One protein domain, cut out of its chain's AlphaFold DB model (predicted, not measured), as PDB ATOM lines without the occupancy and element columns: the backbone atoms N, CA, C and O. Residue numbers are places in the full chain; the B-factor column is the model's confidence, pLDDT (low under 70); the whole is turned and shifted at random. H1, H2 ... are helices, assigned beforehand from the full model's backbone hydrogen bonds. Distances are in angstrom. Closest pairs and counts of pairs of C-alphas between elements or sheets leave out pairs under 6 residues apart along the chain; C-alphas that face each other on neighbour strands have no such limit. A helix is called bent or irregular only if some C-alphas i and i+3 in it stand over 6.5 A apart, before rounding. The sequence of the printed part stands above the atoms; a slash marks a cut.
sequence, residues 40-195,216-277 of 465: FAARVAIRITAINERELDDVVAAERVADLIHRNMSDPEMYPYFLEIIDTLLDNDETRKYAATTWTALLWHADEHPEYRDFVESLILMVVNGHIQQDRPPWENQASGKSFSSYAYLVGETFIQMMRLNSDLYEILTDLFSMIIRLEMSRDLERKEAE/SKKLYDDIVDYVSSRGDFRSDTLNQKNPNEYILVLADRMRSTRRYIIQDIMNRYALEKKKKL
ATOM      1  N   PHE A  40      -0.732  27.315   7.851       89.31
ATOM      2  CA  PHE A  40      -0.333  26.039   7.256       89.31
ATOM      3  C   PHE A  40       1.186  25.948   7.076       89.31
ATOM      4  O   PHE A  40       1.785  24.986   7.561       89.31
ATOM      5  N   ALA A  41       1.804  26.967   6.471       88.69
ATOM      6  CA  ALA A  41       3.245  27.014   6.250       88.69
ATOM      7  C   ALA A  41       4.031  26.907   7.569       88.69
ATOM      8  O   ALA A  41       4.864  26.017   7.727       88.69
ATOM      9  N   ALA A  42       3.666  27.707   8.574       90.06
ATOM     10  CA  ALA A  42       4.296  27.665   9.893       90.06
ATOM     11  C   ALA A  42       4.179  26.284  10.567       90.06
ATOM     12  O   ALA A  42       5.146  25.771  11.127       90.06
ATOM     13  N   ARG A  43       3.013  25.627  10.479       91.38
ATOM     14  CA  ARG A  43       2.818  24.277  11.041       91.38
ATOM     15  C   ARG A  43       3.674  23.229  10.341       91.38
ATOM     16  O   ARG A  43       4.124  22.292  10.998       91.38
ATOM     17  N   VAL A  44       3.861  23.346   9.028       91.94
ATOM     18  CA  VAL A  44       4.721  22.426   8.278       91.94
ATOM     19  C   VAL A  44       6.194  22.704   8.578       91.94
ATOM     20  O   VAL A  44       6.910  21.752   8.864       91.94
ATOM     21  N   ALA A  45       6.622  23.968   8.641       91.25
ATOM     22  CA  ALA A  45       7.978  24.346   9.044       91.25
ATOM     23  C   ALA A  45       8.345  23.779  10.429       91.25
ATOM     24  O   ALA A  45       9.371  23.124  10.572       91.25
ATOM     25  N   ILE A  46       7.453  23.904  11.422       92.38
ATOM     26  CA  ILE A  46       7.644  23.305  12.759       92.38
ATOM     27  C   ILE A  46       7.797  21.780  12.679       92.38
ATOM     28  O   ILE A  46       8.611  21.199  13.393       92.38
ATOM     29  N   ARG A  47       7.024  21.106  11.816       91.88
ATOM     30  CA  ARG A  47       7.154  19.654  11.621       91.88
ATOM     31  C   ARG A  47       8.480  19.280  10.969       91.88
ATOM     32  O   ARG A  47       9.057  18.282  11.380       91.88
ATOM     33  N   ILE A  48       8.953  20.055   9.995       92.44
ATOM     34  CA  ILE A  48      10.262  19.849   9.361       92.44
ATOM     35  C   ILE A  48      11.364  19.977  10.413       92.44
ATOM     36  O   ILE A  48      12.191  19.075  10.531       92.44
ATOM     37  N   THR A  49      11.333  21.031  11.231       91.69
ATOM     38  CA  THR A  49      12.263  21.206  12.355       91.69
ATOM     39  C   THR A  49      12.211  20.013  13.310       91.69
ATOM     40  O   THR A  49      13.238  19.405  13.588       91.69
ATOM     41  N   ALA A  50      11.013  19.594  13.727       91.69
ATOM     42  CA  ALA A  50      10.846  18.467  14.640       91.69
ATOM     43  C   ALA A  50      11.324  17.123  14.062       91.69
ATOM     44  O   ALA A  50      11.769  16.269  14.824       91.69
ATOM     45  N   ILE A  51      11.220  16.903  12.745       91.31
ATOM     46  CA  ILE A  51      11.764  15.701  12.092       91.31
ATOM     47  C   ILE A  51      13.292  15.729  12.152       91.31
ATOM     48  O   ILE A  51      13.887  14.764  12.623       91.31
ATOM     49  N   ASN A  52      13.905  16.841  11.737       88.94
ATOM     50  CA  ASN A  52      15.363  16.974  11.708       88.94
ATOM     51  C   ASN A  52      16.000  16.973  13.109       88.94
ATOM     52  O   ASN A  52      17.142  16.570  13.256       88.94
ATOM     53  N   GLU A  53      15.289  17.420  14.146       88.56
ATOM     54  CA  GLU A  53      15.796  17.385  15.528       88.56
ATOM     55  C   GLU A  53      15.606  16.027  16.210       88.56
ATOM     56  O   GLU A  53      16.325  15.697  17.154       88.56
ATOM     57  N   ARG A  54      14.608  15.249  15.779       90.62
ATOM     58  CA  ARG A  54      14.274  13.960  16.393       90.62
ATOM     59  C   ARG A  54      15.079  12.807  15.808       90.62
ATOM     60  O   ARG A  54      15.416  11.877  16.540       90.62
ATOM     61  N   GLU A  55      15.296  12.816  14.501       87.06
ATOM     62  CA  GLU A  55      16.053  11.767  13.829       87.06
ATOM     63  C   GLU A  55      17.551  12.082  13.929       87.06
ATOM     64  O   GLU A  55      17.980  13.189  13.631       87.06
ATOM     65  N   LEU A  56      18.346  11.108  14.381       77.50
ATOM     66  CA  LEU A  56      19.807  11.244  14.489       77.50
ATOM     67  C   LEU A  56      20.526  11.007  13.152       77.50
ATOM     68  O   LEU A  56      21.713  11.300  13.043       77.50
ATOM     69  N   ASP A  57      19.825  10.423  12.177       85.88
ATOM     70  CA  ASP A  57      20.329  10.116  10.841       85.88
ATOM     71  C   ASP A  57      19.744  11.110   9.831       85.88
ATOM     72  O   ASP A  57      18.526  11.151   9.616       85.88
ATOM     73  N   ASP A  58      20.628  11.891   9.211       83.19
ATOM     74  CA  ASP A  58      20.283  12.925   8.236       83.19
ATOM     75  C   ASP A  58      19.582  12.349   6.993       83.19
ATOM     76  O   ASP A  58      18.732  13.019   6.406       83.19
ATOM     77  N   VAL A  59      19.879  11.101   6.611       85.31
ATOM     78  CA  VAL A  59      19.261  10.445   5.445       85.31
ATOM     79  C   VAL A  59      17.805  10.096   5.746       85.31
ATOM     80  O   VAL A  59      16.908  10.410   4.966       85.31
ATOM     81  N   VAL A  60      17.543   9.520   6.921       87.50
ATOM     82  CA  VAL A  60      16.178   9.182   7.362       87.50
ATOM     83  C   VAL A  60      15.352  10.449   7.605       87.50
ATOM     84  O   VAL A  60      14.149  10.482   7.324       87.50
ATOM     85  N   ALA A  61      15.982  11.509   8.120       88.81
ATOM     86  CA  ALA A  61      15.347  12.814   8.254       88.81
ATOM     87  C   ALA A  61      14.957  13.385   6.881       88.81
ATOM     88  O   ALA A  61      13.811  13.809   6.705       88.81
ATOM     89  N   ALA A  62      15.873  13.348   5.907       88.69
ATOM     90  CA  ALA A  62      15.641  13.815   4.545       88.69
ATOM     91  C   ALA A  62      14.487  13.058   3.869       88.69
ATOM     92  O   ALA A  62      13.559  13.702   3.377       88.69
ATOM     93  N   GLU A  63      14.466  11.726   3.940       90.88
ATOM     94  CA  GLU A  63      13.403  10.898   3.356       90.88
ATOM     95  C   GLU A  63      12.024  11.300   3.899       90.88
ATOM     96  O   GLU A  63      11.087  11.573   3.147       90.88
ATOM     97  N   ARG A  64      11.906  11.444   5.226       91.12
ATOM     98  CA  ARG A  64      10.644  11.836   5.872       91.12
ATOM     99  C   ARG A  64      10.227  13.268   5.560       91.12
ATOM    100  O   ARG A  64       9.025  13.545   5.511       91.12
ATOM    101  N   VAL A  65      11.182  14.183   5.390       92.56
ATOM    102  CA  VAL A  65      10.906  15.563   4.967       92.56
ATOM    103  C   VAL A  65      10.415  15.579   3.520       92.56
ATOM    104  O   VAL A  65       9.381  16.192   3.262       92.56
ATOM    105  N   ALA A  66      11.073  14.863   2.605       91.81
ATOM    106  CA  ALA A  66      10.650  14.746   1.209       91.81
ATOM    107  C   ALA A  66       9.232  14.163   1.103       91.81
ATOM    108  O   ALA A  66       8.351  14.779   0.497       91.81
ATOM    109  N   ASP A  67       8.973  13.059   1.808       92.00
ATOM    110  CA  ASP A  67       7.653  12.434   1.928       92.00
ATOM    111  C   ASP A  67       6.588  13.415   2.442       92.00
ATOM    112  O   ASP A  67       5.467  13.472   1.928       92.00
ATOM    113  N   LEU A  68       6.911  14.178   3.494       92.38
ATOM    114  CA  LEU A  68       5.996  15.148   4.092       92.38
ATOM    115  C   LEU A  68       5.658  16.268   3.107       92.38
ATOM    116  O   LEU A  68       4.489  16.656   3.021       92.38
ATOM    117  N   ILE A  69       6.657  16.802   2.407       92.56
ATOM    118  CA  ILE A  69       6.469  17.866   1.425       92.56
ATOM    119  C   ILE A  69       5.625  17.345   0.267       92.56
ATOM    120  O   ILE A  69       4.547  17.886   0.020       92.56
ATOM    121  N   HIS A  70       6.055  16.266  -0.386       90.25
ATOM    122  CA  HIS A  70       5.392  15.759  -1.581       90.25
ATOM    123  C   HIS A  70       3.931  15.383  -1.298       90.25
ATOM    124  O   HIS A  70       3.025  15.858  -1.980       90.25
ATOM    125  N   ARG A  71       3.654  14.644  -0.212       88.56
ATOM    126  CA  ARG A  71       2.279  14.237   0.146       88.56
ATOM    127  C   ARG A  71       1.330  15.401   0.430       88.56
ATOM    128  O   ARG A  71       0.117  15.225   0.331       88.56
ATOM    129  N   ASN A  72       1.847  16.548   0.867       86.69
ATOM    130  CA  ASN A  72       1.021  17.701   1.227       86.69
ATOM    131  C   ASN A  72       1.005  18.797   0.158       86.69
ATOM    132  O   ASN A  72       0.147  19.674   0.242       86.69
ATOM    133  N   MET A  73       1.947  18.780  -0.791       87.62
ATOM    134  CA  MET A  73       2.177  19.888  -1.721       87.62
ATOM    135  C   MET A  73       2.292  19.475  -3.184       87.62
ATOM    136  O   MET A  73       2.542  20.345  -4.004       87.62
ATOM    137  N   SER A  74       2.058  18.207  -3.536       82.69
ATOM    138  CA  SER A  74       2.064  17.740  -4.932       82.69
ATOM    139  C   SER A  74       1.060  18.469  -5.837       82.69
ATOM    140  O   SER A  74       1.226  18.482  -7.052       82.69
ATOM    141  N   ASP A  75       0.015  19.075  -5.267       86.44
ATOM    142  CA  ASP A  75      -0.976  19.842  -6.020       86.44
ATOM    143  C   ASP A  75      -0.450  21.253  -6.366       86.44
ATOM    144  O   ASP A  75       0.013  21.958  -5.465       86.44
ATOM    145  N   PRO A  76      -0.598  21.743  -7.614       85.31
ATOM    146  CA  PRO A  76      -0.101  23.064  -8.022       85.31
ATOM    147  C   PRO A  76      -0.603  24.249  -7.182       85.31
ATOM    148  O   PRO A  76       0.110  25.237  -7.014       85.31
ATOM    149  N   GLU A  77      -1.812  24.155  -6.617       86.56
ATOM    150  CA  GLU A  77      -2.371  25.174  -5.710       86.56
ATOM    151  C   GLU A  77      -1.581  25.298  -4.397       86.56
ATOM    152  O   GLU A  77      -1.630  26.335  -3.735       86.56
ATOM    153  N   MET A  78      -0.837  24.255  -4.020       88.00
ATOM    154  CA  MET A  78      -0.057  24.201  -2.786       88.00
ATOM    155  C   MET A  78       1.371  24.734  -2.957       88.00
ATOM    156  O   MET A  78       2.033  25.025  -1.961       88.00
ATOM    157  N   TYR A  79       1.851  24.905  -4.191       89.94
ATOM    158  CA  TYR A  79       3.224  25.335  -4.466       89.94
ATOM    159  C   TYR A  79       3.593  26.683  -3.814       89.94
ATOM    160  O   TYR A  79       4.707  26.797  -3.301       89.94
ATOM    161  N   PRO A  80       2.717  27.713  -3.764       89.31
ATOM    162  CA  PRO A  80       3.052  28.970  -3.090       89.31
ATOM    163  C   PRO A  80       3.360  28.790  -1.598       89.31
ATOM    164  O   PRO A  80       4.245  29.468  -1.073       89.31
ATOM    165  N   TYR A  81       2.692  27.836  -0.939       90.31
ATOM    166  CA  TYR A  81       2.924  27.515   0.470       90.31
ATOM    167  C   TYR A  81       4.277  26.848   0.700       90.31
ATOM    168  O   TYR A  81       4.849  27.014   1.772       90.31
ATOM    169  N   PHE A  82       4.826  26.139  -0.292       91.69
ATOM    170  CA  PHE A  82       6.191  25.626  -0.202       91.69
ATOM    171  C   PHE A  82       7.193  26.773  -0.017       91.69
ATOM    172  O   PHE A  82       8.037  26.723   0.873       91.69
ATOM    173  N   LEU A  83       7.049  27.861  -0.778       90.94
ATOM    174  CA  LEU A  83       7.913  29.037  -0.625       90.94
ATOM    175  C   LEU A  83       7.694  29.760   0.704       90.94
ATOM    176  O   LEU A  83       8.661  30.238   1.281       90.94
ATOM    177  N   GLU A  84       6.460  29.820   1.207       91.19
ATOM    178  CA  GLU A  84       6.176  30.367   2.546       91.19
ATOM    179  C   GLU A  84       6.813  29.530   3.667       91.19
ATOM    180  O   GLU A  84       7.246  30.074   4.680       91.19
ATOM    181  N   ILE A  85       6.906  28.208   3.492       93.19
ATOM    182  CA  ILE A  85       7.605  27.322   4.432       93.19
ATOM    183  C   ILE A  85       9.098  27.612   4.418       93.19
ATOM    184  O   ILE A  85       9.690  27.747   5.484       93.19
ATOM    185  N   ILE A  86       9.694  27.731   3.229       93.75
ATOM    186  CA  ILE A  86      11.107  28.093   3.089       93.75
ATOM    187  C   ILE A  86      11.377  29.462   3.721       93.75
ATOM    188  O   ILE A  86      12.321  29.579   4.491       93.75
ATOM    189  N   ASP A  87      10.521  30.454   3.478       92.56
ATOM    190  CA  ASP A  87      10.617  31.787   4.091       92.56
ATOM    191  C   ASP A  87      10.585  31.698   5.628       92.56
ATOM    192  O   ASP A  87      11.509  32.145   6.304       92.56
ATOM    193  N   THR A  88       9.611  30.960   6.178       92.81
ATOM    194  CA  THR A  88       9.488  30.729   7.630       92.81
ATOM    195  C   THR A  88      10.727  30.044   8.220       92.81
ATOM    196  O   THR A  88      11.137  30.342   9.341       92.81
ATOM    197  N   LEU A  89      11.328  29.095   7.493       92.56
ATOM    198  CA  LEU A  89      12.551  28.416   7.928       92.56
ATOM    199  C   LEU A  89      13.775  29.337   7.850       92.56
ATOM    200  O   LEU A  89      14.691  29.186   8.660       92.56
ATOM    201  N   LEU A  90      13.804  30.279   6.904       92.19
ATOM    202  CA  LEU A  90      14.893  31.238   6.740       92.19
ATOM    203  C   LEU A  90      14.850  32.390   7.758       92.19
ATOM    204  O   LEU A  90      15.903  32.957   8.069       92.19
ATOM    205  N   ASP A  91      13.678  32.699   8.312       89.50
ATOM    206  CA  ASP A  91      13.495  33.777   9.290       89.50
ATOM    207  C   ASP A  91      14.290  33.571  10.590       89.50
ATOM    208  O   ASP A  91      14.762  34.543  11.184       89.50
ATOM    209  N   ASN A  92      14.496  32.322  11.025       88.25
ATOM    210  CA  ASN A  92      15.249  32.001  12.241       88.25
ATOM    211  C   ASN A  92      16.618  31.370  11.919       88.25
ATOM    212  O   ASN A  92      16.724  30.403  11.162       88.25
ATOM    213  N   ASP A  93      17.678  31.900  12.538       84.19
ATOM    214  CA  ASP A  93      19.065  31.446  12.374       84.19
ATOM    215  C   ASP A  93      19.245  29.943  12.646       84.19
ATOM    216  O   ASP A  93      20.031  29.288  11.960       84.19
ATOM    217  N   GLU A  94      18.504  29.380  13.605       86.44
ATOM    218  CA  GLU A  94      18.595  27.956  13.960       86.44
ATOM    219  C   GLU A  94      17.941  27.038  12.916       86.44
ATOM    220  O   GLU A  94      18.372  25.895  12.730       86.44
ATOM    221  N   THR A  95      16.931  27.538  12.195       90.50
ATOM    222  CA  THR A  95      16.141  26.761  11.227       90.50
ATOM    223  C   THR A  95      16.567  26.966   9.778       90.50
ATOM    224  O   THR A  95      16.187  26.165   8.925       90.50
ATOM    225  N   ARG A  96      17.413  27.964   9.483       91.62
ATOM    226  CA  ARG A  96      17.929  28.250   8.128       91.62
ATOM    227  C   ARG A  96      18.538  27.035   7.437       91.62
ATOM    228  O   ARG A  96      18.342  26.830   6.243       91.62
ATOM    229  N   LYS A  97      19.241  26.193   8.197       90.31
ATOM    230  CA  LYS A  97      19.799  24.934   7.687       90.31
ATOM    231  C   LYS A  97      18.728  23.978   7.155       90.31
ATOM    232  O   LYS A  97      18.963  23.288   6.169       90.31
ATOM    233  N   TYR A  98      17.537  23.976   7.750       92.00
ATOM    234  CA  TYR A  98      16.445  23.109   7.325       92.00
ATOM    235  C   TYR A  98      15.791  23.584   6.026       92.00
ATOM    236  O   TYR A  98      15.260  22.763   5.284       92.00
ATOM    237  N   ALA A  99      15.879  24.877   5.689       91.62
ATOM    238  CA  ALA A  99      15.481  25.358   4.363       91.62
ATOM    239  C   ALA A  99      16.345  24.719   3.261       91.62
ATOM    240  O   ALA A  99      15.817  24.244   2.256       91.62
ATOM    241  N   ALA A 100      17.661  24.638   3.488       90.31
ATOM    242  CA  ALA A 100      18.586  23.955   2.589       90.31
ATOM    243  C   ALA A 100      18.292  22.454   2.504       90.31
ATOM    244  O   ALA A 100      18.073  21.951   1.404       90.31
ATOM    245  N   THR A 101      18.207  21.748   3.639       90.50
ATOM    246  CA  THR A 101      17.957  20.297   3.618       90.50
ATOM    247  C   THR A 101      16.592  19.931   3.042       90.50
ATOM    248  O   THR A 101      16.471  18.866   2.451       90.50
ATOM    249  N   THR A 102      15.583  20.808   3.121       91.81
ATOM    250  CA  THR A 102      14.262  20.573   2.507       91.81
ATOM    251  C   THR A 102      14.346  20.487   0.981       91.81
ATOM    252  O   THR A 102      13.781  19.573   0.385       91.81
ATOM    253  N   TRP A 103      15.069  21.410   0.339       90.44
ATOM    254  CA  TRP A 103      15.314  21.342  -1.105       90.44
ATOM    255  C   TRP A 103      16.198  20.154  -1.474       90.44
ATOM    256  O   TRP A 103      15.925  19.459  -2.450       90.44
ATOM    257  N   THR A 104      17.239  19.906  -0.677       90.69
ATOM    258  CA  THR A 104      18.170  18.804  -0.911       90.69
ATOM    259  C   THR A 104      17.486  17.442  -0.820       90.69
ATOM    260  O   THR A 104      17.711  16.591  -1.676       90.69
ATOM    261  N   ALA A 105      16.614  17.246   0.168       91.00
ATOM    262  CA  ALA A 105      15.902  15.996   0.404       91.00
ATOM    263  C   ALA A 105      15.076  15.550  -0.810       91.00
ATOM    264  O   ALA A 105      15.095  14.377  -1.171       91.00
ATOM    265  N   LEU A 106      14.394  16.486  -1.480       91.06
ATOM    266  CA  LEU A 106      13.602  16.177  -2.674       91.06
ATOM    267  C   LEU A 106      14.468  15.654  -3.829       91.06
ATOM    268  O   LEU A 106      14.022  14.792  -4.577       91.06
ATOM    269  N   LEU A 107      15.699  16.157  -3.971       89.69
ATOM    270  CA  LEU A 107      16.604  15.734  -5.040       89.69
ATOM    271  C   LEU A 107      17.430  14.501  -4.693       89.69
ATOM    272  O   LEU A 107      17.676  13.692  -5.579       89.69
ATOM    273  N   TRP A 108      17.817  14.313  -3.430       87.88
ATOM    274  CA  TRP A 108      18.519  13.098  -3.010       87.88
ATOM    275  C   TRP A 108      17.705  11.837  -3.271       87.88
ATOM    276  O   TRP A 108      18.252  10.838  -3.723       87.88
ATOM    277  N   HIS A 109      16.397  11.897  -3.025       85.56
ATOM    278  CA  HIS A 109      15.502  10.760  -3.226       85.56
ATOM    279  C   HIS A 109      14.879  10.717  -4.628       85.56
ATOM    280  O   HIS A 109      14.046   9.857  -4.888       85.56
ATOM    281  N   ALA A 110      15.272  11.605  -5.548       86.31
ATOM    282  CA  ALA A 110      14.692  11.656  -6.890       86.31
ATOM    283  C   ALA A 110      15.020  10.422  -7.753       86.31
ATOM    284  O   ALA A 110      14.253  10.099  -8.658       86.31
ATOM    285  N   ASP A 111      16.129   9.727  -7.481       85.56
ATOM    286  CA  ASP A 111      16.493   8.495  -8.197       85.56
ATOM    287  C   ASP A 111      15.581   7.314  -7.812       85.56
ATOM    288  O   ASP A 111      15.277   6.460  -8.646       85.56
ATOM    289  N   GLU A 112      15.118   7.279  -6.560       88.38
ATOM    290  CA  GLU A 112      14.181   6.271  -6.041       88.38
ATOM    291  C   GLU A 112      12.718   6.665  -6.299       88.38
ATOM    292  O   GLU A 112      11.880   5.807  -6.582       88.38
ATOM    293  N   HIS A 113      12.438   7.970  -6.256       88.75
ATOM    294  CA  HIS A 113      11.129   8.593  -6.437       88.75
ATOM    295  C   HIS A 113      11.181   9.661  -7.543       88.75
ATOM    296  O   HIS A 113      11.277  10.859  -7.246       88.75
ATOM    297  N   PRO A 114      11.097   9.266  -8.832       90.06
ATOM    298  CA  PRO A 114      11.161  10.199  -9.961       90.06
ATOM    299  C   PRO A 114      10.126  11.330  -9.888       90.06
ATOM    300  O   PRO A 114      10.392  12.442 -10.343       90.06
ATOM    301  N   GLU A 115       8.976  11.080  -9.255       91.06
ATOM    302  CA  GLU A 115       7.931  12.074  -9.005       91.06
ATOM    303  C   GLU A 115       8.425  13.310  -8.232       91.06
ATOM    304  O   GLU A 115       7.896  14.408  -8.414       91.06
ATOM    305  N   TYR A 116       9.468  13.175  -7.405       92.38
ATOM    306  CA  TYR A 116      10.044  14.308  -6.675       92.38
ATOM    307  C   TYR A 116      10.779  15.262  -7.609       92.38
ATOM    308  O   TYR A 116      10.723  16.476  -7.403       92.38
ATOM    309  N   ARG A 117      11.406  14.743  -8.672       91.44
ATOM    310  CA  ARG A 117      12.064  15.575  -9.682       91.44
ATOM    311  C   ARG A 117      11.045  16.398 -10.463       91.44
ATOM    312  O   ARG A 117      11.210  17.610 -10.568       91.44
ATOM    313  N   ASP A 118       9.964  15.767 -10.918       90.94
ATOM    314  CA  ASP A 118       8.873  16.443 -11.633       90.94
ATOM    315  C   ASP A 118       8.218  17.534 -10.767       90.94
ATOM    316  O   ASP A 118       7.910  18.642 -11.230       90.94
ATOM    317  N   PHE A 119       8.043  17.244  -9.476       92.00
ATOM    318  CA  PHE A 119       7.554  18.207  -8.496       92.00
ATOM    319  C   PHE A 119       8.521  19.392  -8.321       92.00
ATOM    320  O   PHE A 119       8.091  20.546  -8.384       92.00
ATOM    321  N   VAL A 120       9.827  19.140  -8.173       93.19
ATOM    322  CA  VAL A 120      10.861  20.188  -8.072       93.19
ATOM    323  C   VAL A 120      10.909  21.060  -9.328       93.19
ATOM    324  O   VAL A 120      10.929  22.287  -9.216       93.19
ATOM    325  N   GLU A 121      10.869  20.471 -10.524       93.12
ATOM    326  CA  GLU A 121      10.828  21.224 -11.784       93.12
ATOM    327  C   GLU A 121       9.588  22.127 -11.860       93.12
ATOM    328  O   GLU A 121       9.677  23.292 -12.265       93.12
ATOM    329  N   SER A 122       8.442  21.631 -11.389       92.94
ATOM    330  CA  SER A 122       7.194  22.393 -11.325       92.94
ATOM    331  C   SER A 122       7.259  23.558 -10.324       92.94
ATOM    332  O   SER A 122       6.791  24.661 -10.628       92.94
ATOM    333  N   LEU A 123       7.881  23.351  -9.157       93.38
ATOM    334  CA  LEU A 123       8.147  24.413  -8.180       93.38
ATOM    335  C   LEU A 123       9.068  25.488  -8.764       93.38
ATOM    336  O   LEU A 123       8.778  26.680  -8.650       93.38
ATOM    337  N   ILE A 124      10.153  25.081  -9.428       94.38
ATOM    338  CA  ILE A 124      11.094  26.006 -10.071       94.38
ATOM    339  C   ILE A 124      10.394  26.806 -11.173       94.38
ATOM    340  O   ILE A 124      10.593  28.017 -11.276       94.38
ATOM    341  N   LEU A 125       9.543  26.170 -11.979       92.69
ATOM    342  CA  LEU A 125       8.779  26.863 -13.013       92.69
ATOM    343  C   LEU A 125       7.847  27.928 -12.413       92.69
ATOM    344  O   LEU A 125       7.756  29.036 -12.949       92.69
ATOM    345  N   MET A 126       7.187  27.625 -11.290       92.38
ATOM    346  CA  MET A 126       6.372  28.600 -10.558       92.38
ATOM    347  C   MET A 126       7.222  29.769 -10.046       92.38
ATOM    348  O   MET A 126       6.859  30.921 -10.270       92.38
ATOM    349  N   VAL A 127       8.392  29.488  -9.470       92.94
ATOM    350  CA  VAL A 127       9.364  30.493  -9.007       92.94
ATOM    351  C   VAL A 127       9.843  31.408 -10.146       92.94
ATOM    352  O   VAL A 127       9.831  32.631 -10.011       92.94
ATOM    353  N   VAL A 128      10.209  30.842 -11.302       92.50
ATOM    354  CA  VAL A 128      10.626  31.602 -12.496       92.50
ATOM    355  C   VAL A 128       9.490  32.490 -13.013       92.50
ATOM    356  O   VAL A 128       9.722  33.625 -13.438       92.50
ATOM    357  N   ASN A 129       8.252  31.992 -13.002       90.62
ATOM    358  CA  ASN A 129       7.093  32.762 -13.449       90.62
ATOM    359  C   ASN A 129       6.728  33.881 -12.463       90.62
ATOM    360  O   ASN A 129       6.489  35.002 -12.917       90.62
ATOM    361  N   GLY A 130       6.758  33.613 -11.154       88.56
ATOM    362  CA  GLY A 130       6.516  34.608 -10.105       88.56
ATOM    363  C   GLY A 130       7.525  35.756 -10.151       88.56
ATOM    364  O   GLY A 130       7.137  36.922 -10.212       88.56
ATOM    365  N   HIS A 131       8.821  35.447 -10.307       90.44
ATOM    366  CA  HIS A 131       9.880  36.457 -10.490       90.44
ATOM    367  C   HIS A 131       9.585  37.442 -11.626       90.44
ATOM    368  O   HIS A 131       9.799  38.649 -11.511       90.44
ATOM    369  N   ILE A 132       9.070  36.935 -12.743       87.19
ATOM    370  CA  ILE A 132       8.798  37.757 -13.923       87.19
ATOM    371  C   ILE A 132       7.529  38.567 -13.766       87.19
ATOM    372  O   ILE A 132       7.489  39.707 -14.223       87.19
ATOM    373  N   GLN A 133       6.515  37.993 -13.126       87.88
ATOM    374  CA  GLN A 133       5.269  38.687 -12.832       87.88
ATOM    375  C   GLN A 133       5.420  39.698 -11.689       87.88
ATOM    376  O   GLN A 133       4.565  40.569 -11.567       87.88
ATOM    377  N   GLN A 134       6.509  39.617 -10.911       85.06
ATOM    378  CA  GLN A 134       6.731  40.423  -9.709       85.06
ATOM    379  C   GLN A 134       5.534  40.333  -8.749       85.06
ATOM    380  O   GLN A 134       5.057  41.332  -8.217       85.06
ATOM    381  N   ASP A 135       5.024  39.117  -8.553       85.25
ATOM    382  CA  ASP A 135       3.841  38.823  -7.733       85.25
ATOM    383  C   ASP A 135       4.096  38.929  -6.216       85.25
ATOM    384  O   ASP A 135       3.152  38.947  -5.425       85.25
ATOM    385  N   ARG A 136       5.360  39.060  -5.802       84.81
ATOM    386  CA  ARG A 136       5.787  39.292  -4.418       84.81
ATOM    387  C   ARG A 136       6.611  40.579  -4.294       84.81
ATOM    388  O   ARG A 136       7.365  40.905  -5.216       84.81
ATOM    389  N   PRO A 137       6.534  41.286  -3.148       85.00
ATOM    390  CA  PRO A 137       7.344  42.476  -2.920       85.00
ATOM    391  C   PRO A 137       8.844  42.138  -2.992       85.00
ATOM    392  O   PRO A 137       9.243  41.038  -2.588       85.00
ATOM    393  N   PRO A 138       9.681  43.048  -3.521       85.50
ATOM    394  CA  PRO A 138      11.120  42.844  -3.560       85.50
ATOM    395  C   PRO A 138      11.696  42.814  -2.142       85.50
ATOM    396  O   PRO A 138      11.195  43.472  -1.231       85.50
ATOM    397  N   TRP A 139      12.777  42.061  -1.971       86.75
ATOM    398  CA  TRP A 139      13.556  42.051  -0.745       86.75
ATOM    399  C   TRP A 139      14.631  43.137  -0.815       86.75
ATOM    400  O   TRP A 139      15.396  43.207  -1.780       86.75
ATOM    401  N   GLU A 140      14.704  43.982   0.210       84.94
ATOM    402  CA  GLU A 140      15.694  45.054   0.301       84.94
ATOM    403  C   GLU A 140      16.777  44.711   1.319       84.94
ATOM    404  O   GLU A 140      16.515  44.455   2.497       84.94
ATOM    405  N   ASN A 141      18.030  44.750   0.870       76.81
ATOM    406  CA  ASN A 141      19.167  44.575   1.754       76.81
ATOM    407  C   ASN A 141      19.372  45.841   2.592       76.81
ATOM    408  O   ASN A 141      19.902  46.834   2.092       76.81
ATOM    409  N   GLN A 142      19.043  45.779   3.881       72.56
ATOM    410  CA  GLN A 142      19.188  46.909   4.808       72.56
ATOM    411  C   GLN A 142      20.623  47.465   4.881       72.56
ATOM    412  O   GLN A 142      20.807  48.657   5.105       72.56
ATOM    413  N   ALA A 143      21.646  46.629   4.661       65.06
ATOM    414  CA  ALA A 143      23.049  47.030   4.761       65.06
ATOM    415  C   ALA A 143      23.618  47.634   3.464       65.06
ATOM    416  O   ALA A 143      24.523  48.465   3.518       65.06
ATOM    417  N   SER A 144      23.125  47.215   2.293       70.81
ATOM    418  CA  SER A 144      23.648  47.679   0.994       70.81
ATOM    419  C   SER A 144      22.698  48.592   0.218       70.81
ATOM    420  O   SER A 144      23.125  49.199  -0.762       70.81
ATOM    421  N   GLY A 145      21.428  48.688   0.625       76.25
ATOM    422  CA  GLY A 145      20.381  49.429  -0.085       76.25
ATOM    423  C   GLY A 145      19.991  48.824  -1.439       76.25
ATOM    424  O   GLY A 145      19.241  49.441  -2.189       76.25
ATOM    425  N   LYS A 146      20.514  47.640  -1.789       84.31
ATOM    426  CA  LYS A 146      20.173  46.935  -3.032       84.31
ATOM    427  C   LYS A 146      18.858  46.175  -2.859       84.31
ATOM    428  O   LYS A 146      18.681  45.476  -1.861       84.31
ATOM    429  N   SER A 147      17.982  46.268  -3.856       86.12
ATOM    430  CA  SER A 147      16.757  45.478  -3.945       86.12
ATOM    431  C   SER A 147      16.943  44.276  -4.873       86.12
ATOM    432  O   SER A 147      17.585  44.365  -5.921       86.12
ATOM    433  N   PHE A 148      16.377  43.145  -4.467       88.56
ATOM    434  CA  PHE A 148      16.357  41.887  -5.207       88.56
ATOM    435  C   PHE A 148      14.924  41.358  -5.244       88.56
ATOM    436  O   PHE A 148      14.093  41.743  -4.420       88.56
ATOM    437  N   SER A 149      14.602  40.463  -6.175       90.81
ATOM    438  CA  SER A 149      13.325  39.750  -6.081       90.81
ATOM    439  C   SER A 149      13.279  38.889  -4.812       90.81
ATOM    440  O   SER A 149      14.294  38.344  -4.373       90.81
ATOM    441  N   SER A 150      12.091  38.726  -4.223       90.56
ATOM    442  CA  SER A 150      11.903  37.789  -3.105       90.56
ATOM    443  C   SER A 150      12.273  36.356  -3.498       90.56
ATOM    444  O   SER A 150      12.842  35.625  -2.697       90.56
ATOM    445  N   TYR A 151      12.044  35.972  -4.755       93.19
ATOM    446  CA  TYR A 151      12.475  34.686  -5.302       93.19
ATOM    447  C   TYR A 151      13.999  34.534  -5.325       93.19
ATOM    448  O   TYR A 151      14.507  33.488  -4.921       93.19
ATOM    449  N   ALA A 152      14.740  35.569  -5.740       92.75
ATOM    450  CA  ALA A 152      16.199  35.553  -5.688       92.75
ATOM    451  C   ALA A 152      16.730  35.495  -4.252       92.75
ATOM    452  O   ALA A 152      17.702  34.784  -4.010       92.75
ATOM    453  N   TYR A 153      16.072  36.180  -3.310       92.94
ATOM    454  CA  TYR A 153      16.364  36.071  -1.879       92.94
ATOM    455  C   TYR A 153      16.169  34.636  -1.369       92.94
ATOM    456  O   TYR A 153      17.117  34.042  -0.863       92.94
ATOM    457  N   LEU A 154      14.980  34.050  -1.554       93.50
ATOM    458  CA  LEU A 154      14.651  32.718  -1.032       93.50
ATOM    459  C   LEU A 154      15.587  31.642  -1.591       93.50
ATOM    460  O   LEU A 154      16.151  30.847  -0.838       93.50
ATOM    461  N   VAL A 155      15.784  31.624  -2.912       94.88
ATOM    462  CA  VAL A 155      16.654  30.638  -3.568       94.88
ATOM    463  C   VAL A 155      18.125  30.908  -3.247       94.88
ATOM    464  O   VAL A 155      18.865  29.984  -2.918       94.88
ATOM    465  N   GLY A 156      18.554  32.169  -3.302       93.88
ATOM    466  CA  GLY A 156      19.938  32.556  -3.051       93.88
ATOM    467  C   GLY A 156      20.382  32.297  -1.614       93.88
ATOM    468  O   GLY A 156      21.466  31.758  -1.405       93.88
ATOM    469  N   GLU A 157      19.550  32.612  -0.622       93.94
ATOM    470  CA  GLU A 157      19.861  32.330   0.781       93.94
ATOM    471  C   GLU A 157      19.839  30.816   1.042       93.94
ATOM    472  O   GLU A 157      20.748  30.305   1.691       93.94
ATOM    473  N   THR A 158      18.910  30.064   0.438       94.25
ATOM    474  CA  THR A 158      18.924  28.588   0.486       94.25
ATOM    475  C   THR A 158      20.246  28.018  -0.050       94.25
ATOM    476  O   THR A 158      20.855  27.161   0.589       94.25
ATOM    477  N   PHE A 159      20.739  28.521  -1.184       95.31
ATOM    478  CA  PHE A 159      22.021  28.112  -1.770       95.31
ATOM    479  C   PHE A 159      23.221  28.444  -0.873       95.31
ATOM    480  O   PHE A 159      24.145  27.636  -0.745       95.31
ATOM    481  N   ILE A 160      23.201  29.601  -0.207       93.50
ATOM    482  CA  ILE A 160      24.212  29.964   0.795       93.50
ATOM    483  C   ILE A 160      24.183  28.971   1.963       93.50
ATOM    484  O   ILE A 160      25.242  28.500   2.385       93.50
ATOM    485  N   GLN A 161      22.995  28.606   2.457       92.81
ATOM    486  CA  GLN A 161      22.860  27.638   3.547       92.81
ATOM    487  C   GLN A 161      23.306  26.225   3.136       92.81
ATOM    488  O   GLN A 161      23.976  25.563   3.924       92.81
ATOM    489  N   MET A 162      23.039  25.783   1.899       91.81
ATOM    490  CA  MET A 162      23.558  24.509   1.371       91.81
ATOM    491  C   MET A 162      25.090  24.464   1.425       91.81
ATOM    492  O   MET A 162      25.659  23.525   1.975       91.81
ATOM    493  N   MET A 163      25.755  25.518   0.939       91.06
ATOM    494  CA  MET A 163      27.220  25.614   0.977       91.06
ATOM    495  C   MET A 163      27.789  25.713   2.392       91.06
ATOM    496  O   MET A 163      28.908  25.265   2.633       91.06
ATOM    497  N   ARG A 164      27.044  26.319   3.321       89.31
ATOM    498  CA  ARG A 164      27.446  26.429   4.725       89.31
ATOM    499  C   ARG A 164      27.349  25.093   5.463       89.31
ATOM    500  O   ARG A 164      28.137  24.869   6.377       89.31
ATOM    501  N   LEU A 165      26.386  24.245   5.100       87.44
ATOM    502  CA  LEU A 165      26.151  22.957   5.754       87.44
ATOM    503  C   LEU A 165      27.180  21.905   5.361       87.44
ATOM    504  O   LEU A 165      27.853  21.356   6.227       87.44
ATOM    505  N   ASN A 166      27.282  21.619   4.065       84.44
ATOM    506  CA  ASN A 166      28.225  20.644   3.541       84.44
ATOM    507  C   ASN A 166      28.596  21.020   2.097       84.44
ATOM    508  O   ASN A 166      27.726  21.273   1.264       84.44
ATOM    509  N   SER A 167      29.896  21.025   1.792       82.56
ATOM    510  CA  SER A 167      30.417  21.232   0.439       82.56
ATOM    511  C   SER A 167      29.894  20.219  -0.579       82.56
ATOM    512  O   SER A 167      29.825  20.553  -1.760       82.56
ATOM    513  N   ASP A 168      29.496  19.024  -0.143       83.31
ATOM    514  CA  ASP A 168      28.961  17.973  -1.019       83.31
ATOM    515  C   ASP A 168      27.585  18.353  -1.593       83.31
ATOM    516  O   ASP A 168      27.215  17.923  -2.685       83.31
ATOM    517  N   LEU A 169      26.851  19.257  -0.927       87.44
ATOM    518  CA  LEU A 169      25.574  19.787  -1.427       87.44
ATOM    519  C   LEU A 169      25.737  20.686  -2.654       87.44
ATOM    520  O   LEU A 169      24.748  21.088  -3.271       87.44
ATOM    521  N   TYR A 170      26.976  21.002  -3.031       88.31
ATOM    522  CA  TYR A 170      27.274  21.792  -4.213       88.31
ATOM    523  C   TYR A 170      26.776  21.133  -5.508       88.31
ATOM    524  O   TYR A 170      26.354  21.845  -6.421       88.31
ATOM    525  N   GLU A 171      26.783  19.801  -5.605       89.81
ATOM    526  CA  GLU A 171      26.263  19.100  -6.788       89.81
ATOM    527  C   GLU A 171      24.753  19.318  -6.942       89.81
ATOM    528  O   GLU A 171      24.283  19.699  -8.014       89.81
ATOM    529  N   ILE A 172      24.012  19.198  -5.840       90.88
ATOM    530  CA  ILE A 172      22.557  19.390  -5.794       90.88
ATOM    531  C   ILE A 172      22.184  20.847  -6.069       90.88
ATOM    532  O   ILE A 172      21.285  21.127  -6.862       90.88
ATOM    533  N   LEU A 173      22.916  21.791  -5.474       93.31
ATOM    534  CA  LEU A 173      22.782  23.215  -5.775       93.31
ATOM    535  C   LEU A 173      22.999  23.480  -7.266       93.31
ATOM    536  O   LEU A 173      22.230  24.214  -7.890       93.31
ATOM    537  N   THR A 174      24.041  22.879  -7.845       92.88
ATOM    538  CA  THR A 174      24.357  23.027  -9.266       92.88
ATOM    539  C   THR A 174      23.237  22.455 -10.131       92.88
ATOM    540  O   THR A 174      22.893  23.090 -11.128       92.88
ATOM    541  N   ASP A 175      22.621  21.329  -9.758       93.19
ATOM    542  CA  ASP A 175      21.469  20.768 -10.478       93.19
ATOM    543  C   ASP A 175      20.246  21.701 -10.393       93.19
ATOM    544  O   ASP A 175      19.691  22.084 -11.423       93.19
ATOM    545  N   LEU A 176      19.894  22.202  -9.201       94.12
ATOM    546  CA  LEU A 176      18.810  23.185  -9.025       94.12
ATOM    547  C   LEU A 176      19.036  24.447  -9.860       94.12
ATOM    548  O   LEU A 176      18.147  24.905 -10.581       94.12
ATOM    549  N   PHE A 177      20.243  25.010  -9.804       96.00
ATOM    550  CA  PHE A 177      20.579  26.196 -10.582       96.00
ATOM    551  C   PHE A 177      20.561  25.915 -12.091       96.00
ATOM    552  O   PHE A 177      20.108  26.750 -12.879       96.00
ATOM    553  N   SER A 178      20.980  24.715 -12.499       95.25
ATOM    554  CA  SER A 178      20.894  24.252 -13.883       95.25
ATOM    555  C   SER A 178      19.449  24.150 -14.362       95.25
ATOM    556  O   SER A 178      19.152  24.603 -15.470       95.25
ATOM    557  N   MET A 179      18.547  23.607 -13.540       94.75
ATOM    558  CA  MET A 179      17.112  23.537 -13.827       94.75
ATOM    559  C   MET A 179      16.508  24.935 -13.996       94.75
ATOM    560  O   MET A 179      15.828  25.176 -14.993       94.75
ATOM    561  N   ILE A 180      16.829  25.885 -13.105       95.56
ATOM    562  CA  ILE A 180      16.378  27.286 -13.214       95.56
ATOM    563  C   ILE A 180      16.797  27.886 -14.565       95.56
ATOM    564  O   ILE A 180      15.957  28.423 -15.291       95.56
ATOM    565  N   ILE A 181      18.077  27.760 -14.940       95.38
ATOM    566  CA  ILE A 181      18.585  28.286 -16.217       95.38
ATOM    567  C   ILE A 181      17.876  27.620 -17.401       95.38
ATOM    568  O   ILE A 181      17.458  28.311 -18.331       95.38
ATOM    569  N   ARG A 182      17.738  26.288 -17.388       94.06
ATOM    570  CA  ARG A 182      17.121  25.526 -18.485       94.06
ATOM    571  C   ARG A 182      15.657  25.902 -18.680       94.06
ATOM    572  O   ARG A 182      15.267  26.166 -19.817       94.06
ATOM    573  N   LEU A 183      14.872  25.971 -17.608       92.31
ATOM    574  CA  LEU A 183      13.452  26.325 -17.671       92.31
ATOM    575  C   LEU A 183      13.257  27.775 -18.133       92.31
ATOM    576  O   LEU A 183      12.461  28.037 -19.038       92.31
ATOM    577  N   GLU A 184      14.033  28.714 -17.589       91.69
ATOM    578  CA  GLU A 184      13.927  30.124 -17.969       91.69
ATOM    579  C   GLU A 184      14.360  30.373 -19.427       91.69
ATOM    580  O   GLU A 184      13.691  31.116 -20.154       91.69
ATOM    581  N   MET A 185      15.435  29.721 -19.889       91.12
ATOM    582  CA  MET A 185      15.925  29.830 -21.270       91.12
ATOM    583  C   MET A 185      15.010  29.140 -22.286       91.12
ATOM    584  O   MET A 185      14.795  29.683 -23.371       91.12
ATOM    585  N   SER A 186      14.461  27.967 -21.958       88.56
ATOM    586  CA  SER A 186      13.566  27.227 -22.862       88.56
ATOM    587  C   SER A 186      12.301  28.032 -23.146       88.56
ATOM    588  O   SER A 186      11.965  28.261 -24.308       88.56
ATOM    589  N   ARG A 187      11.684  28.603 -22.105       85.56
ATOM    590  CA  ARG A 187      10.514  29.480 -22.256       85.56
ATOM    591  C   ARG A 187      10.814  30.720 -23.112       85.56
ATOM    592  O   ARG A 187       9.984  31.170 -23.902       85.56
ATOM    593  N   ASP A 188      12.007  31.293 -22.970       86.00
ATOM    594  CA  ASP A 188      12.458  32.432 -23.774       86.00
ATOM    595  C   ASP A 188      12.616  32.096 -25.261       86.00
ATOM    596  O   ASP A 188      12.272  32.907 -26.130       86.00
ATOM    597  N   LEU A 189      13.149  30.911 -25.562       86.06
ATOM    598  CA  LEU A 189      13.283  30.413 -26.928       86.06
ATOM    599  C   LEU A 189      11.909  30.144 -27.546       86.06
ATOM    600  O   LEU A 189      11.647  30.624 -28.649       86.06
ATOM    601  N   GLU A 190      11.007  29.488 -26.817       85.25
ATOM    602  CA  GLU A 190       9.622  29.247 -27.246       85.25
ATOM    603  C   GLU A 190       8.884  30.552 -27.555       85.25
ATOM    604  O   GLU A 190       8.241  30.689 -28.603       85.25
ATOM    605  N   ARG A 191       9.039  31.567 -26.697       83.81
ATOM    606  CA  ARG A 191       8.477  32.898 -26.938       83.81
ATOM    607  C   ARG A 191       9.038  33.530 -28.213       83.81
ATOM    608  O   ARG A 191       8.275  34.071 -29.015       83.81
ATOM    609  N   LYS A 192      10.356  33.462 -28.434       83.12
ATOM    610  CA  LYS A 192      10.991  33.982 -29.661       83.12
ATOM    611  C   LYS A 192      10.504  33.249 -30.911       83.12
ATOM    612  O   LYS A 192      10.286  33.893 -31.939       83.12
ATOM    613  N   GLU A 193      10.307  31.933 -30.841       80.62
ATOM    614  CA  GLU A 193       9.723  31.158 -31.938       80.62
ATOM    615  C   GLU A 193       8.275  31.580 -32.227       80.62
ATOM    616  O   GLU A 193       7.921  31.793 -33.390       80.62
ATOM    617  N   ALA A 194       7.450  31.753 -31.190       79.44
ATOM    618  CA  ALA A 194       6.063  32.195 -31.327       79.44
ATOM    619  C   ALA A 194       5.966  33.595 -31.961       79.44
ATOM    620  O   ALA A 194       5.210  33.802 -32.915       79.44
ATOM    621  N   GLU A 195       6.790  34.543 -31.504       78.19
ATOM    622  CA  GLU A 195       6.876  35.883 -32.093       78.19
ATOM    623  C   GLU A 195       7.388  35.846 -33.546       78.19
ATOM    624  O   GLU A 195       6.907  36.597 -34.400       78.19
ATOM    625  N   SER A 216      12.593  42.689 -16.250       68.75
ATOM    626  CA  SER A 216      13.489  42.556 -17.411       68.75
ATOM    627  C   SER A 216      14.705  41.674 -17.114       68.75
ATOM    628  O   SER A 216      15.330  41.149 -18.040       68.75
ATOM    629  N   LYS A 217      15.036  41.506 -15.828       87.06
ATOM    630  CA  LYS A 217      16.192  40.753 -15.351       87.06
ATOM    631  C   LYS A 217      15.834  39.282 -15.166       87.06
ATOM    632  O   LYS A 217      14.792  38.956 -14.603       87.06
ATOM    633  N   LYS A 218      16.728  38.398 -15.607       91.88
ATOM    634  CA  LYS A 218      16.583  36.945 -15.473       91.88
ATOM    635  C   LYS A 218      16.717  36.496 -14.026       91.88
ATOM    636  O   LYS A 218      17.538  37.056 -13.301       91.88
ATOM    637  N   LEU A 219      15.939  35.496 -13.611       93.44
ATOM    638  CA  LEU A 219      15.978  35.000 -12.234       93.44
ATOM    639  C   LEU A 219      17.365  34.443 -11.903       93.44
ATOM    640  O   LEU A 219      17.928  34.785 -10.867       93.44
ATOM    641  N   TYR A 220      17.954  33.642 -12.797       94.06
ATOM    642  CA  TYR A 220      19.296  33.096 -12.562       94.06
ATOM    643  C   TYR A 220      20.377  34.185 -12.430       94.06
ATOM    644  O   TYR A 220      21.371  33.972 -11.741       94.06
ATOM    645  N   ASP A 221      20.198  35.353 -13.061       94.06
ATOM    646  CA  ASP A 221      21.098  36.502 -12.900       94.06
ATOM    647  C   ASP A 221      20.834  37.221 -11.574       94.06
ATOM    648  O   ASP A 221      21.771  37.629 -10.891       94.06
ATOM    649  N   ASP A 222      19.565  37.342 -11.182       93.44
ATOM    650  CA  ASP A 222      19.176  37.969  -9.921       93.44
ATOM    651  C   ASP A 222      19.644  37.175  -8.696       93.44
ATOM    652  O   ASP A 222      20.161  37.769  -7.752       93.44
ATOM    653  N   ILE A 223      19.581  35.841  -8.752       94.94
ATOM    654  CA  ILE A 223      20.134  34.956  -7.715       94.94
ATOM    655  C   ILE A 223      21.653  35.144  -7.599       94.94
ATOM    656  O   ILE A 223      22.170  35.300  -6.496       94.94
ATOM    657  N   VAL A 224      22.386  35.156  -8.720       94.69
ATOM    658  CA  VAL A 224      23.848  35.351  -8.708       94.69
ATOM    659  C   VAL A 224      24.218  36.703  -8.102       94.69
ATOM    660  O   VAL A 224      25.160  36.786  -7.311       94.69
ATOM    661  N   ASP A 225      23.486  37.758  -8.453       92.50
ATOM    662  CA  ASP A 225      23.730  39.097  -7.920       92.50
ATOM    663  C   ASP A 225      23.395  39.188  -6.426       92.50
ATOM    664  O   ASP A 225      24.145  39.822  -5.678       92.50
ATOM    665  N   TYR A 226      22.323  38.523  -5.981       92.94
ATOM    666  CA  TYR A 226      21.973  38.409  -4.566       92.94
ATOM    667  C   TYR A 226      23.089  37.714  -3.778       92.94
ATOM    668  O   TYR A 226      23.626  38.290  -2.829       92.94
ATOM    669  N   VAL A 227      23.503  36.516  -4.211       92.75
ATOM    670  CA  VAL A 227      24.565  35.734  -3.554       92.75
ATOM    671  C   VAL A 227      25.869  36.535  -3.529       92.75
ATOM    672  O   VAL A 227      26.490  36.675  -2.479       92.75
ATOM    673  N   SER A 228      26.247  37.164  -4.645       91.94
ATOM    674  CA  SER A 228      27.431  38.027  -4.695       91.94
ATOM    675  C   SER A 228      27.337  39.186  -3.700       91.94
ATOM    676  O   SER A 228      28.306  39.463  -2.999       91.94
ATOM    677  N   SER A 229      26.174  39.836  -3.590       89.38
ATOM    678  CA  SER A 229      25.972  40.939  -2.646       89.38
ATOM    679  C   SER A 229      25.978  40.499  -1.182       89.38
ATOM    680  O   SER A 229      26.221  41.337  -0.314       89.38
ATOM    681  N   ARG A 230      25.677  39.232  -0.882       88.50
ATOM    682  CA  ARG A 230      25.807  38.655   0.467       88.50
ATOM    683  C   ARG A 230      27.265  38.338   0.814       88.50
ATOM    684  O   ARG A 230      27.634  38.405   1.983       88.50
ATOM    685  N   GLY A 231      28.080  38.035  -0.197       82.31
ATOM    686  CA  GLY A 231      29.525  37.832  -0.074       82.31
ATOM    687  C   GLY A 231      30.334  39.116   0.151       82.31
ATOM    688  O   GLY A 231      31.430  39.056   0.718       82.31
ATOM    689  N   ASP A 232      29.791  40.270  -0.257       81.06
ATOM    690  CA  ASP A 232      30.410  41.587  -0.079       81.06
ATOM    691  C   ASP A 232      30.593  41.903   1.418       81.06
ATOM    692  O   ASP A 232      29.640  42.208   2.138       81.06
ATOM    693  N   PHE A 233      31.837  41.856   1.896       67.31
ATOM    694  CA  PHE A 233      32.203  42.212   3.266       67.31
ATOM    695  C   PHE A 233      32.939  43.547   3.278       67.31
ATOM    696  O   PHE A 233      33.994  43.693   2.659       67.31
ATOM    697  N   ARG A 234      32.391  44.532   3.996       62.41
ATOM    698  CA  ARG A 234      33.104  45.776   4.305       62.41
ATOM    699  C   ARG A 234      33.851  45.577   5.619       62.41
ATOM    700  O   ARG A 234      33.251  45.642   6.685       62.41
ATOM    701  N   SER A 235      35.148  45.294   5.541       58.50
ATOM    702  CA  SER A 235      36.001  45.245   6.728       58.50
ATOM    703  C   SER A 235      36.322  46.671   7.186       58.50
ATOM    704  O   SER A 235      37.065  47.373   6.503       58.50
ATOM    705  N   ASP A 236      35.836  47.087   8.356       57.84
ATOM    706  CA  ASP A 236      36.254  48.360   8.978       57.84
ATOM    707  C   ASP A 236      37.685  48.298   9.557       57.84
ATOM    708  O   ASP A 236      38.236  49.303   9.998       57.84
ATOM    709  N   THR A 237      38.332  47.124   9.542       55.28
ATOM    710  CA  THR A 237      39.703  46.924  10.038       55.28
ATOM    711  C   THR A 237      40.554  46.103   9.065       55.28
ATOM    712  O   THR A 237      40.081  45.155   8.443       55.28
ATOM    713  N   LEU A 238      41.836  46.464   8.944       56.91
ATOM    714  CA  LEU A 238      42.738  46.071   7.848       56.91
ATOM    715  C   LEU A 238      43.143  44.575   7.791       56.91
ATOM    716  O   LEU A 238      43.870  44.205   6.879       56.91
ATOM    717  N   ASN A 239      42.736  43.720   8.742       54.53
ATOM    718  CA  ASN A 239      43.312  42.369   8.917       54.53
ATOM    719  C   ASN A 239      42.309  41.235   9.227       54.53
ATOM    720  O   ASN A 239      42.722  40.157   9.656       54.53
ATOM    721  N   GLN A 240      41.001  41.421   9.019       62.44
ATOM    722  CA  GLN A 240      40.040  40.317   9.168       62.44
ATOM    723  C   GLN A 240      39.846  39.569   7.844       62.44
ATOM    724  O   GLN A 240      39.459  40.161   6.838       62.44
ATOM    725  N   LYS A 241      40.093  38.249   7.848       69.50
ATOM    726  CA  LYS A 241      39.672  37.362   6.751       69.50
ATOM    727  C   LYS A 241      38.153  37.464   6.597       69.50
ATOM    728  O   LYS A 241      37.443  37.388   7.598       69.50
ATOM    729  N   ASN A 242      37.670  37.631   5.367       74.75
ATOM    730  CA  ASN A 242      36.242  37.747   5.085       74.75
ATOM    731  C   ASN A 242      35.523  36.430   5.462       74.75
ATOM    732  O   ASN A 242      35.763  35.417   4.802       74.75
ATOM    733  N   PRO A 243      34.621  36.412   6.464       77.00
ATOM    734  CA  PRO A 243      33.883  35.200   6.832       77.00
ATOM    735  C   PRO A 243      32.936  34.712   5.720       77.00
ATOM    736  O   PRO A 243      32.518  33.556   5.729       77.00
ATOM    737  N   ASN A 244      32.629  35.568   4.741       84.31
ATOM    738  CA  ASN A 244      31.738  35.300   3.615       84.31
ATOM    739  C   ASN A 244      32.492  34.944   2.321       84.31
ATOM    740  O   ASN A 244      31.897  34.941   1.244       84.31
ATOM    741  N   GLU A 245      33.790  34.628   2.386       85.06
ATOM    742  CA  GLU A 245      34.586  34.264   1.203       85.06
ATOM    743  C   GLU A 245      33.988  33.069   0.438       85.06
ATOM    744  O   GLU A 245      33.916  33.087  -0.790       85.06
ATOM    745  N   TYR A 246      33.450  32.072   1.149       86.88
ATOM    746  CA  TYR A 246      32.780  30.923   0.530       86.88
ATOM    747  C   TYR A 246      31.546  31.322  -0.306       86.88
ATOM    748  O   TYR A 246      31.242  30.666  -1.302       86.88
ATOM    749  N   ILE A 247      30.864  32.419   0.054       90.25
ATOM    750  CA  ILE A 247      29.714  32.962  -0.686       90.25
ATOM    751  C   ILE A 247      30.178  33.586  -2.009       90.25
ATOM    752  O   ILE A 247      29.528  33.418  -3.041       90.25
ATOM    753  N   LEU A 248      31.334  34.260  -2.012       89.19
ATOM    754  CA  LEU A 248      31.936  34.792  -3.240       89.19
ATOM    755  C   LEU A 248      32.373  33.660  -4.178       89.19
ATOM    756  O   LEU A 248      32.074  33.703  -5.372       89.19
ATOM    757  N   VAL A 249      32.992  32.607  -3.629       90.06
ATOM    758  CA  VAL A 249      33.352  31.399  -4.393       90.06
ATOM    759  C   VAL A 249      32.109  30.745  -5.001       90.06
ATOM    760  O   VAL A 249      32.134  30.349  -6.169       90.06
ATOM    761  N   LEU A 250      31.007  30.660  -4.247       92.25
ATOM    762  CA  LEU A 250      29.727  30.175  -4.763       92.25
ATOM    763  C   LEU A 250      29.235  31.039  -5.935       92.25
ATOM    764  O   LEU A 250      28.922  30.499  -6.996       92.25
ATOM    765  N   ALA A 251      29.221  32.367  -5.790       93.25
ATOM    766  CA  ALA A 251      28.781  33.273  -6.851       93.25
ATOM    767  C   ALA A 251      29.603  33.106  -8.147       93.25
ATOM    768  O   ALA A 251      29.036  33.057  -9.241       93.25
ATOM    769  N   ASP A 252      30.928  32.958  -8.050       92.25
ATOM    770  CA  ASP A 252      31.804  32.744  -9.213       92.25
ATOM    771  C   ASP A 252      31.573  31.399  -9.905       92.25
ATOM    772  O   ASP A 252      31.544  31.300 -11.142       92.25
ATOM    773  N   ARG A 253      31.336  30.354  -9.116       91.69
ATOM    774  CA  ARG A 253      30.964  29.037  -9.632       91.69
ATOM    775  C   ARG A 253      29.605  29.056 -10.331       91.69
ATOM    776  O   ARG A 253      29.473  28.512 -11.430       91.69
ATOM    777  N   MET A 254      28.620  29.755  -9.771       94.38
ATOM    778  CA  MET A 254      27.316  29.947 -10.412       94.38
ATOM    779  C   MET A 254      27.449  30.730 -11.727       94.38
ATOM    780  O   MET A 254      26.886  30.323 -12.744       94.38
ATOM    781  N   ARG A 255      28.273  31.789 -11.784       94.56
ATOM    782  CA  ARG A 255      28.568  32.506 -13.045       94.56
ATOM    783  C   ARG A 255      29.151  31.583 -14.113       94.56
ATOM    784  O   ARG A 255      28.801  31.717 -15.288       94.56
ATOM    785  N   SER A 256      30.028  30.665 -13.716       93.44
ATOM    786  CA  SER A 256      30.657  29.689 -14.612       93.44
ATOM    787  C   SER A 256      29.646  28.661 -15.125       93.44
ATOM    788  O   SER A 256      29.525  28.472 -16.336       93.44
ATOM    789  N   THR A 257      28.838  28.096 -14.222       93.75
ATOM    790  CA  THR A 257      27.729  27.177 -14.532       93.75
ATOM    791  C   THR A 257      26.739  27.814 -15.509       93.75
ATOM    792  O   THR A 257      26.416  27.235 -16.547       93.75
ATOM    793  N   ARG A 258      26.346  29.068 -15.253       94.31
ATOM    794  CA  ARG A 258      25.486  29.862 -16.140       94.31
ATOM    795  C   ARG A 258      26.058  29.964 -17.554       94.31
ATOM    796  O   ARG A 258      25.342  29.704 -18.517       94.31
ATOM    797  N   ARG A 259      27.338  30.338 -17.697       93.12
ATOM    798  CA  ARG A 259      27.989  30.468 -19.017       93.12
ATOM    799  C   ARG A 259      27.964  29.146 -19.783       93.12
ATOM    800  O   ARG A 259      27.571  29.140 -20.947       93.12
ATOM    801  N   TYR A 260      28.342  28.053 -19.123       94.12
ATOM    802  CA  TYR A 260      28.392  26.725 -19.733       94.12
ATOM    803  C   TYR A 260      27.013  26.260 -20.220       94.12
ATOM    804  O   TYR A 260      26.857  25.886 -21.382       94.12
ATOM    805  N   ILE A 261      25.989  26.350 -19.367       93.00
ATOM    806  CA  ILE A 261      24.643  25.858 -19.686       93.00
ATOM    807  C   ILE A 261      23.983  26.696 -20.778       93.00
ATOM    808  O   ILE A 261      23.393  26.138 -21.701       93.00
ATOM    809  N   ILE A 262      24.107  28.027 -20.723       91.88
ATOM    810  CA  ILE A 262      23.564  28.898 -21.775       91.88
ATOM    811  C   ILE A 262      24.206  28.563 -23.125       91.88
ATOM    812  O   ILE A 262      23.502  28.485 -24.133       91.88
ATOM    813  N   GLN A 263      25.521  28.330 -23.159       91.94
ATOM    814  CA  GLN A 263      26.218  27.951 -24.385       91.94
ATOM    815  C   GLN A 263      25.747  26.586 -24.918       91.94
ATOM    816  O   GLN A 263      25.496  26.468 -26.117       91.94
ATOM    817  N   ASP A 264      25.566  25.583 -24.051       92.38
ATOM    818  CA  ASP A 264      25.013  24.269 -24.426       92.38
ATOM    819  C   ASP A 264      23.598  24.396 -25.017       92.38
ATOM    820  O   ASP A 264      23.345  23.925 -26.127       92.38
ATOM    821  N   ILE A 265      22.693  25.116 -24.340       90.75
ATOM    822  CA  ILE A 265      21.314  25.340 -24.809       90.75
ATOM    823  C   ILE A 265      21.311  26.039 -26.174       90.75
ATOM    824  O   ILE A 265      20.622  25.600 -27.097       90.75
ATOM    825  N   MET A 266      22.100  27.105 -26.333       88.38
ATOM    826  CA  MET A 266      22.173  27.859 -27.587       88.38
ATOM    827  C   MET A 266      22.732  27.021 -28.739       88.38
ATOM    828  O   MET A 266      22.220  27.106 -29.858       88.38
ATOM    829  N   ASN A 267      23.738  26.185 -28.477       91.56
ATOM    830  CA  ASN A 267      24.305  25.285 -29.476       91.56
ATOM    831  C   ASN A 267      23.298  24.215 -29.912       91.56
ATOM    832  O   ASN A 267      23.115  24.005 -31.113       91.56
ATOM    833  N   ARG A 268      22.600  23.576 -28.962       88.69
ATOM    834  CA  ARG A 268      21.544  22.593 -29.268       88.69
ATOM    835  C   ARG A 268      20.424  23.224 -30.085       88.69
ATOM    836  O   ARG A 268      20.078  22.706 -31.145       88.69
ATOM    837  N   TYR A 269      19.939  24.389 -29.662       87.50
ATOM    838  CA  TYR A 269      18.897  25.124 -30.373       87.50
ATOM    839  C   TYR A 269      19.327  25.521 -31.796       87.50
ATOM    840  O   TYR A 269      18.561  25.372 -32.750       87.50
ATOM    841  N   ALA A 270      20.569  25.981 -31.981       86.12
ATOM    842  CA  ALA A 270      21.103  26.307 -33.303       86.12
ATOM    843  C   ALA A 270      21.179  25.072 -34.218       86.12
ATOM    844  O   ALA A 270      20.799  25.150 -35.390       86.12
ATOM    845  N   LEU A 271      21.618  23.928 -33.685       88.31
ATOM    846  CA  LEU A 271      21.669  22.660 -34.417       88.31
ATOM    847  C   LEU A 271      20.271  22.165 -34.803       88.31
ATOM    848  O   LEU A 271      20.060  21.763 -35.946       88.31
ATOM    849  N   GLU A 272      19.305  22.218 -33.891       87.00
ATOM    850  CA  GLU A 272      17.919  21.835 -34.173       87.00
ATOM    851  C   GLU A 272      17.270  22.746 -35.209       87.00
ATOM    852  O   GLU A 272      16.622  22.265 -36.140       87.00
ATOM    853  N   LYS A 273      17.487  24.060 -35.107       85.25
ATOM    854  CA  LYS A 273      17.002  25.022 -36.097       85.25
ATOM    855  C   LYS A 273      17.609  24.760 -37.474       85.25
ATOM    856  O   LYS A 273      16.882  24.792 -38.464       85.25
ATOM    857  N   LYS A 274      18.907  24.451 -37.546       84.56
ATOM    858  CA  LYS A 274      19.570  24.049 -38.794       84.56
ATOM    859  C   LYS A 274      18.938  22.779 -39.370       84.56
ATOM    860  O   LYS A 274      18.565  22.784 -40.535       84.56
ATOM    861  N   LYS A 275      18.732  21.739 -38.555       86.31
ATOM    862  CA  LYS A 275      18.066  20.494 -38.982       86.31
ATOM    863  C   LYS A 275      16.646  20.737 -39.501       86.31
ATOM    864  O   LYS A 275      16.274  20.169 -40.523       86.31
ATOM    865  N   LYS A 276      15.857  21.583 -38.826       84.31
ATOM    866  CA  LYS A 276      14.504  21.963 -39.275       84.31
ATOM    867  C   LYS A 276      14.552  22.670 -40.632       84.31
ATOM    868  O   LYS A 276      13.820  22.279 -41.529       84.31
ATOM    869  N   LEU A 277      15.451  23.642 -40.805       80.25
ATOM    870  CA  LEU A 277      15.624  24.359 -42.074       80.25
ATOM    871  C   LEU A 277      16.104  23.442 -43.207       80.25
ATOM    872  O   LEU A 277      15.605  23.538 -44.321       80.25
TER     873      LEU A 277
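This is residues 40 to 195 and 216 to 277 of the 465 residues of an uncharacterized protein of SAR324 cluster bacterium (UniProt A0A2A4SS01). A compact body of crossed helices has the far ends of its two longest helices, H7 and H9, sticking out of it at residues 190 to 195 and 270 to 277, and a loop sticking out elsewhere at residues 235 to 240. H6 lies in the middle, with H3 and H4 packed on one side of it and H1 and H2 packed on H3 and H4 farther out, while H7, H8 and H9 pack on H6 as an up-and-down bundle, each helix running against the one before it in the chain; H5 packs on H4, H6 and H7. The printed part has 218 residues, with nine named helices, H1 to H9 in chain order, and no named strand: the class is all helix. The whole is compact, with a radius of gyration of the C-alphas of 18.1 A, and spans 59 by 51 by 32 A.

H9, residues 245 to 277, touches H8, residues 219 to 231, with its residues 245 to 258 alone. They are a helical hairpin at a shallow tilt of 16 degrees, opposite ways; the closest C-alphas are those of Gly 231 and Ile 247, 4.9 A apart. H7, residues 167 to 195, touches H9 with residues 174 to 185 alone, the same way at 37 degrees, only just a steep tilt; the C-alphas of Ile 181 and Arg 258 are closest, at 7.1 A. H6, residues 150 to 165, and H4, residues 96 to 108, are the hubs, touching six helices each. H6 touches H8 at a steep tilt of 54 degrees, closest at C-alphas 152 and 223, 4.5 A. H4, with residues 96 to 101 alone, touches H6 about perpendicular, at 86 degrees, closest at C-alphas 100 and 158, 5.1 A. H5, residues 114 to 133, touches H7 with residues 121 to 128 alone, closest at C-alphas 124 and 180, 6.3 A. H2, residues 58 to 73, touches H4 with residues 62 to 66 alone, closest at C-alphas 62 and 105, 4.7 A. H1, residues 40 to 54, touches H3, residues 76 to 91, with residues 40 to 45 alone, closest at C-alphas 41 and 85, 4.7 A. H1 and H9 are apart. Every O i to N i+4 pair is within hydrogen-bond range in H1, H2, H5, H6, H8 and H9, against 9 of 12 in H3, 5 of 9 in H4 and 23 of 25 in H7.

H1 begins at C-alpha 40, (-0.333, 26.039, 7.256). H5 is 29.2 A long, H7 42.7 A and H9 48.3 A, ending at C-alpha 277, (15.624, 24.359, -42.074). H3 is irregular: C-alphas 77 and 80 are 7.1 A apart.

The C-alphas farthest apart, those of Thr 237 and Leu 277, are 61.7 A apart. Residues 196 to 215 are cut out, with 17.4 A from C-alpha 195 to C-alpha 216. The links H5 to H6 and H8 to H9 are long. The pLDDT is under 70 at residues 143, 216 and 233 to 241.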